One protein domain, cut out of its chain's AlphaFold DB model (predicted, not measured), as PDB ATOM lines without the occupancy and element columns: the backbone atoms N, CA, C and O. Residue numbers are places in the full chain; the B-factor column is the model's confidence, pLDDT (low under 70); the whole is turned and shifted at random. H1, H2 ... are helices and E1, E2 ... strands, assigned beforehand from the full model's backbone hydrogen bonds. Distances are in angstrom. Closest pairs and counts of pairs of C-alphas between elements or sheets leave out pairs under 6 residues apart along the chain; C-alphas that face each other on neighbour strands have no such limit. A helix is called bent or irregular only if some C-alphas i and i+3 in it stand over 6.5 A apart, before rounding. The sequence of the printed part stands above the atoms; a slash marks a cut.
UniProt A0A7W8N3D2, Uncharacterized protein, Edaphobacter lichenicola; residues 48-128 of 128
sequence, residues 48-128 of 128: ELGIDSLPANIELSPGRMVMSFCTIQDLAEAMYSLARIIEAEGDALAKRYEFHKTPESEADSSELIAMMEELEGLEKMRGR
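This is residues 48 to 128 of the 128 residues of an uncharacterized protein of Edaphobacter lichenicola (UniProt A0A7W8N3D2). A small two-stranded hairpin, E1 and E2, sits in the crook of the kinked helix H1, and from this small body one long arm sticks out: residues 101 to 128, with the helix H2. The arm makes much of the length, and the outline is a rod of 72 by 27 by 14 A. The printed part has 81 residues, with two named strands and two named helices in the order E1, E2, H1, H2; the sheet, E1 - E2, is antiparallel and the class is mostly helix. The whole is extended, with a radius of gyration of the C-alphas of 22.5 A.

E1 is residues 58 to 61, beginning at C-alpha 58 (20.590, 20.038, -13.661), and E2 is residues 64 to 67. H1, residues 72 to 97, measures 24.2 A from first to last C-alpha. H2, residues 104 to 126, measures 32.9 A and ends at C-alpha 126 (-32.542, 7.451, -27.561).

E1 and E2 form a hairpin, antiparallel at 168 degrees, with N 59 and O 66 at 2.8 A and N 61 and O 64 at 2.9 A, within hydrogen-bond range. H1 is irregular, with C-alphas 88 and 91 8.8 A apart, and has a kink of 110 degrees near residue 91. Its closest C-alphas to E1 are those of Tyr 97 and Ser 61, 6.2 A apart. Its closest to E2 are those of Tyr 97 and Arg 64, 7.0 A apart. H2 is apart from E1, E2 and H1. O i to N i+4 pairs are within range in 20 of 22 for H1 and 18 of 19 for H2.

The farthest C-alphas, of Gln 73 and Arg 128, are 71.6 A apart. Without the stretch that stands free, the body spans 33 by 23 by 13 A. The printed part has no cut, and no link is long. Mean pLDDT of the printed part is 77.2; residues 48 to 51, 99 to 109 and 127 to 128 are under 70.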
ATOM      1  N   GLU A  48      34.151   7.768 -14.279       57.28
ATOM      2  CA  GLU A  48      32.995   7.476 -15.131       57.28
ATOM      3  C   GLU A  48      31.849   8.457 -14.848       57.28
ATOM      4  O   GLU A  48      31.185   8.394 -13.812       57.28
ATOM      5  N   LEU A  49      31.682   9.427 -15.753       62.72
ATOM      6  CA  LEU A  49      30.607  10.403 -15.685       62.72
ATOM      7  C   LEU A  49      29.349   9.698 -16.187       62.72
ATOM      8  O   LEU A  49      29.022   9.765 -17.369       62.72
ATOM      9  N   GLY A  50      28.704   8.960 -15.290       63.56
ATOM     10  CA  GLY A  50      27.403   8.354 -15.546       63.56
ATOM     11  C   GLY A  50      26.278   9.374 -15.409       63.56
ATOM     12  O   GLY A  50      26.472  10.470 -14.879       63.56
ATOM     13  N   ILE A  51      25.067   9.027 -15.829       64.62
ATOM     14  CA  ILE A  51      23.907   9.931 -15.701       64.62
ATOM     15  C   ILE A  51      23.650  10.337 -14.237       64.62
ATOM     16  O   ILE A  51      23.193  11.443 -13.972       64.62
ATOM     17  N   ASP A  52      24.003   9.489 -13.272       72.19
ATOM     18  CA  ASP A  52      23.861   9.800 -11.842       72.19
ATOM     19  C   ASP A  52      24.950  10.768 -11.320       72.19
ATOM     20  O   ASP A  52      24.887  11.220 -10.179       72.19
ATOM     21  N   SER A  53      25.931  11.120 -12.160       73.19
ATOM     22  CA  SER A  53      26.968  12.127 -11.890       73.19
ATOM     23  C   SER A  53      26.635  13.518 -12.440       73.19
ATOM     24  O   SER A  53      27.483  14.413 -12.416       73.19
ATOM     25  N   LEU A  54      25.410  13.717 -12.946       75.00
ATOM     26  CA  LEU A  54      24.949  15.034 -13.371       75.00
ATOM     27  C   LEU A  54      25.117  16.051 -12.232       75.00
ATOM     28  O   LEU A  54      24.790  15.754 -11.078       75.00
ATOM     29  N   PRO A  55      25.624  17.257 -12.532       77.12
ATOM     30  CA  PRO A  55      25.784  18.277 -11.516       77.12
ATOM     31  C   PRO A  55      24.412  18.656 -10.945       77.12
ATOM     32  O   PRO A  55      23.415  18.714 -11.663       77.12
ATOM     33  N   ALA A  56      24.365  18.914  -9.634       78.38
ATOM     34  CA  ALA A  56      23.124  19.086  -8.864       78.38
ATOM     35  C   ALA A  56      22.242  20.257  -9.331       78.38
ATOM     36  O   ALA A  56      21.116  20.425  -8.876       78.38
ATOM     37  N   ASN A  57      22.772  21.093 -10.218       79.38
ATOM     38  CA  ASN A  57      22.082  22.212 -10.819       79.38
ATOM     39  C   ASN A  57      21.324  21.847 -12.109       79.38
ATOM     40  O   ASN A  57      20.721  22.740 -12.706       79.38
ATOM     41  N   ILE A  58      21.357  20.579 -12.536       82.38
ATOM     42  CA  ILE A  58      20.590  20.038 -13.661       82.38
ATOM     43  C   ILE A  58      19.521  19.085 -13.128       82.38
ATOM     44  O   ILE A  58      19.822  18.033 -12.570       82.38
ATOM     45  N   GLU A  59      18.264  19.418 -13.390       83.50
ATOM     46  CA  GLU A  59      17.125  18.534 -13.174       83.50
ATOM     47  C   GLU A  59      16.645  17.993 -14.522       83.50
ATOM     48  O   GLU A  59      16.303  18.749 -15.439       83.50
ATOM     49  N   LEU A  60      16.617  16.665 -14.643       81.19
ATOM     50  CA  LEU A  60      16.050  15.973 -15.795       81.19
ATOM     51  C   LEU A  60      14.679  15.399 -15.459       81.19
ATOM     52  O   LEU A  60      14.512  14.638 -14.508       81.19
ATOM     53  N   SER A  61      13.723  15.713 -16.320       79.56
ATOM     54  CA  SER A  61      12.404  15.097 -16.377       79.56
ATOM     55  C   SER A  61      12.111  14.677 -17.824       79.56
ATOM     56  O   SER A  61      12.692  15.250 -18.753       79.56
ATOM     57  N   PRO A  62      11.231  13.692 -18.060       79.56
ATOM     58  CA  PRO A  62      10.865  13.307 -19.419       79.56
ATOM     59  C   PRO A  62      10.356  14.513 -20.224       79.56
ATOM     60  O   PRO A  62       9.433  15.211 -19.810       79.56
ATOM     61  N   GLY A  63      10.992  14.788 -21.361       78.06
ATOM     62  CA  GLY A  63      10.701  15.898 -22.269       78.06
ATOM     63  C   GLY A  63      11.135  17.281 -21.776       78.06
ATOM     64  O   GLY A  63      10.879  18.270 -22.463       78.06
ATOM     65  N   ARG A  64      11.769  17.391 -20.600       80.12
ATOM     66  CA  ARG A  64      12.144  18.683 -20.015       80.12
ATOM     67  C   ARG A  64      13.423  18.594 -19.189       80.12
ATOM     68  O   ARG A  64      13.507  17.862 -18.206       80.12
ATOM     69  N   MET A  65      14.375  19.452 -19.528       85.56
ATOM     70  CA  MET A  65      15.587  19.690 -18.751       85.56
ATOM     71  C   MET A  65      15.553  21.109 -18.186       85.56
ATOM     72  O   MET A  65      15.294  22.063 -18.921       85.56
ATOM     73  N   VAL A  66      15.805  21.244 -16.885       87.38
ATOM     74  CA  VAL A  66      15.922  22.537 -16.203       87.38
ATOM     75  C   VAL A  66      17.328  22.652 -15.634       87.38
ATOM     76  O   VAL A  66      17.805  21.739 -14.967       87.38
ATOM     77  N   MET A  67      17.995  23.773 -15.903       87.94
ATOM     78  CA  MET A  67      19.324  24.064 -15.375       87.94
ATOM     79  C   MET A  67      19.307  25.404 -14.646       87.94
ATOM     80  O   MET A  67      18.908  26.418 -15.222       87.94
ATOM     81  N   SER A  68      19.762  25.406 -13.397       89.62
ATOM     82  CA  SER A  68      19.947  26.622 -12.602       89.62
ATOM     83  C   SER A  68      21.424  27.018 -12.584       89.62
ATOM     84  O   SER A  68      22.302  26.169 -12.451       89.62
ATOM     85  N   PHE A  69      21.734  28.304 -12.719       89.38
ATOM     86  CA  PHE A  69      23.112  28.792 -12.646       89.38
ATOM     87  C   PHE A  69      23.155  30.217 -12.100       89.38
ATOM     88  O   PHE A  69      22.237  31.007 -12.326       89.38
ATOM     89  N   CYS A  70      24.232  30.541 -11.386       88.19
ATOM     90  CA  CYS A  70      24.466  31.878 -10.844       88.19
ATOM     91  C   CYS A  70      25.488  32.642 -11.690       88.19
ATOM     92  O   CYS A  70      25.413  33.865 -11.802       88.19
ATOM     93  N   THR A  71      26.434  31.926 -12.304       90.94
ATOM     94  CA  THR A  71      27.474  32.502 -13.157       90.94
ATOM     95  C   THR A  71      27.545  31.820 -14.523       90.94
ATOM     96  O   THR A  71      27.086  30.695 -14.719       90.94
ATOM     97  N   ILE A  72      28.164  32.505 -15.490       88.50
ATOM     98  CA  ILE A  72      28.435  31.946 -16.826       88.50
ATOM     99  C   ILE A  72      29.388  30.745 -16.737       88.50
ATOM    100  O   ILE A  72      29.294  29.822 -17.543       88.50
ATOM    101  N   GLN A  73      30.286  30.742 -15.752       86.12
ATOM    102  CA  GLN A  73      31.206  29.635 -15.534       86.12
ATOM    103  C   GLN A  73      30.449  28.362 -15.132       86.12
ATOM    104  O   GLN A  73      30.720  27.305 -15.697       86.12
ATOM    105  N   ASP A  74      29.453  28.482 -14.247       83.44
ATOM    106  CA  ASP A  74      28.612  27.355 -13.814       83.44
ATOM    107  C   ASP A  74      27.849  26.750 -15.001       83.44
ATOM    108  O   ASP A  74      27.750  25.532 -15.138       83.44
ATOM    109  N   LEU A  75      27.342  27.606 -15.896       86.50
ATOM    110  CA  LEU A  75      26.686  27.172 -17.129       86.50
ATOM    111  C   LEU A  75      27.661  26.416 -18.041       86.50
ATOM    112  O   LEU A  75      27.326  25.352 -18.557       86.50
ATOM    113  N   ALA A  76      28.867  26.948 -18.246       86.94
ATOM    114  CA  ALA A  76      29.872  26.312 -19.093       86.94
ATOM    115  C   ALA A  76      30.289  24.934 -18.551       86.94
ATOM    116  O   ALA A  76      30.427  23.981 -19.319       86.94
ATOM    117  N   GLU A  77      30.446  24.813 -17.234       86.00
ATOM    118  CA  GLU A  77      30.787  23.558 -16.566       86.00
ATOM    119  C   GLU A  77      29.647  22.533 -16.637       86.00
ATOM    120  O   GLU A  77      29.881  21.361 -16.956       86.00
ATOM    121  N   ALA A  78      28.405  22.974 -16.432       85.56
ATOM    122  CA  ALA A  78      27.222  22.129 -16.551       85.56
ATOM    123  C   ALA A  78      27.034  21.612 -17.987       85.56
ATOM    124  O   ALA A  78      26.824  20.417 -18.198       85.56
ATOM    125  N   MET A  79      27.207  22.480 -18.987       87.56
ATOM    126  CA  MET A  79      27.158  22.101 -20.404       87.56
ATOM    127  C   MET A  79      28.288  21.145 -20.791       87.56
ATOM    128  O   MET A  79      28.066  20.192 -21.538       87.56
ATOM    129  N   TYR A  80      29.500  21.371 -20.279       86.19
ATOM    130  CA  TYR A  80      30.634  20.484 -20.524       86.19
ATOM    131  C   TYR A  80      30.403  19.084 -19.941       86.19
ATOM    132  O   TYR A  80      30.629  18.083 -20.623       86.19
ATOM    133  N   SER A  81      29.905  19.016 -18.707       84.69
ATOM    134  CA  SER A  81      29.577  17.758 -18.031       84.69
ATOM    135  C   SER A  81      28.476  17.002 -18.773       84.69
ATOM    136  O   SER A  81      28.612  15.812 -19.043       84.69
ATOM    137  N   LEU A  82      27.434  17.710 -19.210       86.12
ATOM    138  CA  LEU A  82      26.360  17.145 -20.020       86.12
ATOM    139  C   LEU A  82      26.892  16.576 -21.343       86.12
ATOM    140  O   LEU A  82      26.559  15.450 -21.705       86.12
ATOM    141  N   ALA A  83      27.775  17.297 -22.039       86.62
ATOM    142  CA  ALA A  83      28.387  16.811 -23.275       86.62
ATOM    143  C   ALA A  83      29.233  15.542 -23.058       86.62
ATOM    144  O   ALA A  83      29.218  14.644 -23.897       86.62
ATOM    145  N   ARG A  84      29.952  15.444 -21.931       84.50
ATOM    146  CA  ARG A  84      30.700  14.230 -21.560       84.50
ATOM    147  C   ARG A  84      29.768  13.043 -21.304       84.50
ATOM    148  O   ARG A  84      30.061  11.951 -21.778       84.50
ATOM    149  N   ILE A  85      28.657  13.263 -20.604       84.00
ATOM    150  CA  ILE A  85      27.671  12.217 -20.299       84.00
ATOM    151  C   ILE A  85      26.967  11.745 -21.575       84.00
ATOM    152  O   ILE A  85      26.773  10.549 -21.745       84.00
ATOM    153  N   ILE A  86      26.650  12.644 -22.514       84.69
ATOM    154  CA  ILE A  86      26.106  12.250 -23.826       84.69
ATOM    155  C   ILE A  86      27.091  11.357 -24.589       84.69
ATOM    156  O   ILE A  86      26.679  10.382 -25.210       84.69
ATOM    157  N   GLU A  87      28.387  11.672 -24.556       82.31
ATOM    158  CA  GLU A  87      29.402  10.872 -25.250       82.31
ATOM    159  C   GLU A  87      29.588   9.482 -24.622       82.31
ATOM    160  O   GLU A  87      29.871   8.525 -25.339       82.31
ATOM    161  N   ALA A  88      29.426   9.363 -23.301       83.06
ATOM    162  CA  ALA A  88      29.592   8.104 -22.579       83.06
ATOM    163  C   ALA A  88      28.316   7.240 -22.561       83.06
ATOM    164  O   ALA A  88      28.372   6.041 -22.825       83.06
ATOM    165  N   GLU A  89      27.170   7.846 -22.252       82.38
ATOM    166  CA  GLU A  89      25.902   7.179 -21.929       82.38
ATOM    167  C   GLU A  89      24.706   7.817 -22.661       82.38
ATOM    168  O   GLU A  89      23.585   7.844 -22.148       82.38
ATOM    169  N   GLY A  90      24.920   8.330 -23.876       80.12
ATOM    170  CA  GLY A  90      23.894   9.020 -24.666       80.12
ATOM    171  C   GLY A  90      22.581   8.244 -24.799       80.12
ATOM    172  O   GLY A  90      21.516   8.815 -24.579       80.12
ATOM    173  N   ASP A  91      22.643   6.933 -25.046       79.56
ATOM    174  CA  ASP A  91      21.449   6.083 -25.167       79.56
ATOM    175  C   ASP A  91      20.670   5.960 -23.849       79.56
ATOM    176  O   ASP A  91      19.439   5.896 -23.834       79.56
ATOM    177  N   ALA A  92      21.370   5.914 -22.716       78.94
ATOM    178  CA  ALA A  92      20.734   5.835 -21.408       78.94
ATOM    179  C   ALA A  92      20.162   7.200 -20.982       78.94
ATOM    180  O   ALA A  92      19.090   7.254 -20.372       78.94
ATOM    181  N   LEU A  93      20.815   8.303 -21.369       79.62
ATOM    182  CA  LEU A  93      20.291   9.654 -21.179       79.62
ATOM    183  C   LEU A  93      19.030   9.862 -22.028       79.62
ATOM    184  O   LEU A  93      18.026  10.349 -21.513       79.62
ATOM    185  N   ALA A  94      19.052   9.427 -23.291       81.50
ATOM    186  CA  ALA A  94      17.904   9.471 -24.189       81.50
ATOM    187  C   ALA A  94      16.707   8.713 -23.600       81.50
ATOM    188  O   ALA A  94      15.609   9.246 -23.575       81.50
ATOM    189  N   LYS A  95      16.903   7.538 -22.987       79.69
ATOM    190  CA  LYS A  95      15.808   6.817 -22.304       79.69
ATOM    191  C   LYS A  95      15.172   7.583 -21.138       79.69
ATOM    192  O   LYS A  95      13.980   7.417 -20.896       79.69
ATOM    193  N   ARG A  96      15.941   8.382 -20.388       75.81
ATOM    194  CA  ARG A  96      15.414   9.207 -19.278       75.81
ATOM    195  C   ARG A  96      14.804  10.524 -19.768       75.81
ATOM    196  O   ARG A  96      13.869  11.024 -19.146       75.81
ATOM    197  N   TYR A  97      15.352  11.094 -20.838       78.94
ATOM    198  CA  TYR A  97      14.942  12.390 -21.370       78.94
ATOM    199  C   TYR A  97      13.802  12.285 -22.384       78.94
ATOM    200  O   TYR A  97      12.882  13.095 -22.362       78.94
ATOM    201  N   GLU A  98      13.835  11.312 -23.284       78.62
ATOM    202  CA  GLU A  98      12.842  11.173 -24.340       78.62
ATOM    203  C   GLU A  98      11.581  10.511 -23.794       78.62
ATOM    204  O   GLU A  98      11.585   9.365 -23.336       78.62
ATOM    205  N   PHE A  99      10.465  11.232 -23.892       62.69
ATOM    206  CA  PHE A  99       9.154  10.636 -23.702       62.69
ATOM    207  C   PHE A  99       8.900   9.670 -24.860       62.69
ATOM    208  O   PHE A  99       8.573  10.078 -25.975       62.69
ATOM    209  N   HIS A 100       9.063   8.378 -24.599       56.16
ATOM    210  CA  HIS A 100       8.628   7.358 -25.534       56.16
ATOM    211  C   HIS A 100       7.101   7.328 -25.461       56.16
ATOM    212  O   HIS A 100       6.535   6.776 -24.519       56.16
ATOM    213  N   LYS A 101       6.425   7.934 -26.443       50.72
ATOM    214  CA  LYS A 101       5.035   7.580 -26.747       50.72
ATOM    215  C   LYS A 101       5.042   6.088 -27.079       50.72
ATOM    216  O   LYS A 101       5.425   5.700 -28.180       50.72
ATOM    217  N   THR A 102       4.702   5.237 -26.119       49.00
ATOM    218  CA  THR A 102       4.439   3.833 -26.412       49.00
ATOM    219  C   THR A 102       3.249   3.766 -27.376       49.00
ATOM    220  O   THR A 102       2.297   4.528 -27.208       49.00
ATOM    221  N   PRO A 103       3.269   2.875 -28.384       54.19
ATOM    222  CA  PRO A 103       2.142   2.706 -29.308       54.19
ATOM    223  C   PRO A 103       0.836   2.320 -28.588       54.19
ATOM    224  O   PRO A 103      -0.247   2.597 -29.095       54.19
ATOM    225  N   GLU A 104       0.923   1.768 -27.373       52.38
ATOM    226  CA  GLU A 104      -0.222   1.544 -26.476       52.38
ATOM    227  C   GLU A 104      -0.953   2.847 -26.113       52.38
ATOM    228  O   GLU A 104      -2.174   2.867 -26.055       52.38
ATOM    229  N   SER A 105      -0.242   3.973 -25.982       50.59
ATOM    230  CA  SER A 105      -0.865   5.267 -25.677       50.59
ATOM    231  C   SER A 105      -1.715   5.816 -26.829       50.59
ATOM    232  O   SER A 105      -2.600   6.633 -26.581       50.59
ATOM    233  N   GLU A 106      -1.450   5.412 -28.077       53.28
ATOM    234  CA  GLU A 106      -2.280   5.783 -29.231       53.28
ATOM    235  C   GLU A 106      -3.453   4.810 -29.406       53.28
ATOM    236  O   GLU A 106      -4.563   5.258 -29.708       53.28
ATOM    237  N   ALA A 107      -3.242   3.518 -29.125       56.59
ATOM    238  CA  ALA A 107      -4.300   2.508 -29.097       56.59
ATOM    239  C   ALA A 107      -5.364   2.828 -28.032       56.59
ATOM    240  O   ALA A 107      -6.539   2.943 -28.377       56.59
ATOM    241  N   ASP A 108      -4.952   3.117 -26.794       60.56
ATOM    242  CA  ASP A 108      -5.860   3.467 -25.693       60.56
ATOM    243  C   ASP A 108      -6.670   4.731 -25.998       60.56
ATOM    244  O   ASP A 108      -7.863   4.806 -25.708       60.56
ATOM    245  N   SER A 109      -6.042   5.734 -26.624       64.69
ATOM    246  CA  SER A 109      -6.742   6.962 -27.012       64.69
ATOM    247  C   SER A 109      -7.746   6.729 -28.142       64.69
ATOM    248  O   SER A 109      -8.823   7.318 -28.131       64.69
ATOM    249  N   SER A 110      -7.428   5.840 -29.086       71.50
ATOM    250  CA  SER A 110      -8.295   5.521 -30.223       71.50
ATOM    251  C   SER A 110      -9.501   4.684 -29.793       71.50
ATOM    252  O   SER A 110     -10.613   4.941 -30.248       71.50
ATOM    253  N   GLU A 111      -9.306   3.728 -28.879       74.56
ATOM    254  CA  GLU A 111     -10.393   2.942 -28.284       74.56
ATOM    255  C   GLU A 111     -11.322   3.814 -27.427       74.56
ATOM    256  O   GLU A 111     -12.545   3.716 -27.552       74.56
ATOM    257  N   LEU A 112     -10.771   4.738 -26.630       77.31
ATOM    258  CA  LEU A 112     -11.561   5.719 -25.873       77.31
ATOM    259  C   LEU A 112     -12.398   6.620 -26.786       77.31
ATOM    260  O   LEU A 112     -13.573   6.854 -26.505       77.31
ATOM    261  N   ILE A 113     -11.813   7.108 -27.883       83.75
ATOM    262  CA  ILE A 113     -12.520   7.932 -28.871       83.75
ATOM    263  C   ILE A 113     -13.650   7.126 -29.529       83.75
ATOM    264  O   ILE A 113     -14.774   7.618 -29.605       83.75
ATOM    265  N   ALA A 114     -13.399   5.872 -29.915       84.81
ATOM    266  CA  ALA A 114     -14.417   5.004 -30.510       84.81
ATOM    267  C   ALA A 114     -15.589   4.720 -29.549       84.81
ATOM    268  O   ALA A 114     -16.751   4.784 -29.954       84.81
ATOM    269  N   MET A 115     -15.311   4.473 -28.263       82.75
ATOM    270  CA  MET A 115     -16.357   4.292 -27.247       82.75
ATOM    271  C   MET A 115     -17.178   5.569 -27.014       82.75
ATOM    272  O   MET A 115     -18.386   5.497 -26.784       82.75
ATOM    273  N   MET A 116     -16.545   6.745 -27.073       85.19
ATOM    274  CA  MET A 116     -17.248   8.027 -26.959       85.19
ATOM    275  C   MET A 116     -18.173   8.282 -28.156       85.19
ATOM    276  O   MET A 116     -19.307   8.722 -27.962       85.19
ATOM    277  N   GLU A 117     -17.732   7.960 -29.373       89.75
ATOM    278  CA  GLU A 117     -18.553   8.066 -30.585       89.75
ATOM    279  C   GLU A 117     -19.746   7.095 -30.566       89.75
ATOM    280  O   GLU A 117     -20.858   7.465 -30.957       89.75
ATOM    281  N   GLU A 118     -19.554   5.871 -30.060       87.81
ATOM    282  CA  GLU A 118     -20.631   4.888 -29.896       87.81
ATOM    283  C   GLU A 118     -21.701   5.378 -28.904       87.81
ATOM    284  O   GLU A 118     -22.902   5.310 -29.190       87.81
ATOM    285  N   LEU A 119     -21.281   5.943 -27.768       84.19
ATOM    286  CA  LEU A 119     -22.187   6.528 -26.776       84.19
ATOM    287  C   LEU A 119     -22.983   7.706 -27.347       84.19
ATOM    288  O   LEU A 119     -24.198   7.775 -27.154       84.19
ATOM    289  N   GLU A 120     -22.336   8.597 -28.099       86.25
ATOM    290  CA  GLU A 120     -23.013   9.728 -28.739       86.25
ATOM    291  C   GLU A 120     -24.034   9.254 -29.796       86.25
ATOM    292  O   GLU A 120     -25.119   9.829 -29.944       86.25
ATOM    293  N   GLY A 121     -23.729   8.163 -30.507       88.56
ATOM    294  CA  GLY A 121     -24.655   7.503 -31.427       88.56
ATOM    295  C   GLY A 121     -25.891   6.937 -30.720       88.56
ATOM    296  O   GLY A 121     -27.020   7.143 -31.179       88.56
ATOM    297  N   LEU A 122     -25.698   6.276 -29.578       83.44
ATOM    298  CA  LEU A 122     -26.785   5.724 -28.767       83.44
ATOM    299  C   LEU A 122     -27.660   6.815 -28.144       83.44
ATOM    300  O   LEU A 122     -28.885   6.676 -28.117       83.44
ATOM    301  N   GLU A 123     -27.076   7.927 -27.699       79.00
ATOM    302  CA  GLU A 123     -27.840   9.069 -27.188       79.00
ATOM    303  C   GLU A 123     -28.697   9.726 -28.276       79.00
ATOM    304  O   GLU A 123     -29.869  10.031 -28.037       79.00
ATOM    305  N   LYS A 124     -28.172   9.859 -29.501       82.69
ATOM    306  CA  LYS A 124     -28.939  10.362 -30.653       82.69
ATOM    307  C   LYS A 124     -30.083   9.430 -31.057       82.69
ATOM    308  O   LYS A 124     -31.119   9.917 -31.508       82.69
ATOM    309  N   MET A 125     -29.928   8.114 -30.885       76.25
ATOM    310  CA  MET A 125     -31.016   7.153 -31.108       76.25
ATOM    311  C   MET A 125     -32.051   7.150 -29.979       76.25
ATOM    312  O   MET A 125     -33.228   6.948 -30.251       76.25
ATOM    313  N   ARG A 126     -31.641   7.398 -28.728       70.75
ATOM    314  CA  ARG A 126     -32.542   7.451 -27.561       70.75
ATOM    315  C   ARG A 126     -33.325   8.767 -27.453       70.75
ATOM    316  O   ARG A 126     -34.313   8.826 -26.729       70.75
ATOM    317  N   GLY A 127     -32.868   9.824 -28.126       63.81
ATOM    318  CA  GLY A 127     -33.494  11.154 -28.152       63.81
ATOM    319  C   GLY A 127     -34.529  11.392 -29.264       63.81
ATOM    320  O   GLY A 127     -34.956  12.535 -29.431       63.81
ATOM    321  N   ARG A 128     -34.912  10.363 -30.034       51.16
ATOM    322  CA  ARG A 128     -36.032  10.369 -30.996       51.16
ATOM    323  C   ARG A 128     -37.146   9.449 -30.516       51.16
ATOM    324  O   ARG A 128     -38.311   9.779 -30.822       51.16
TER     325      ARG A 128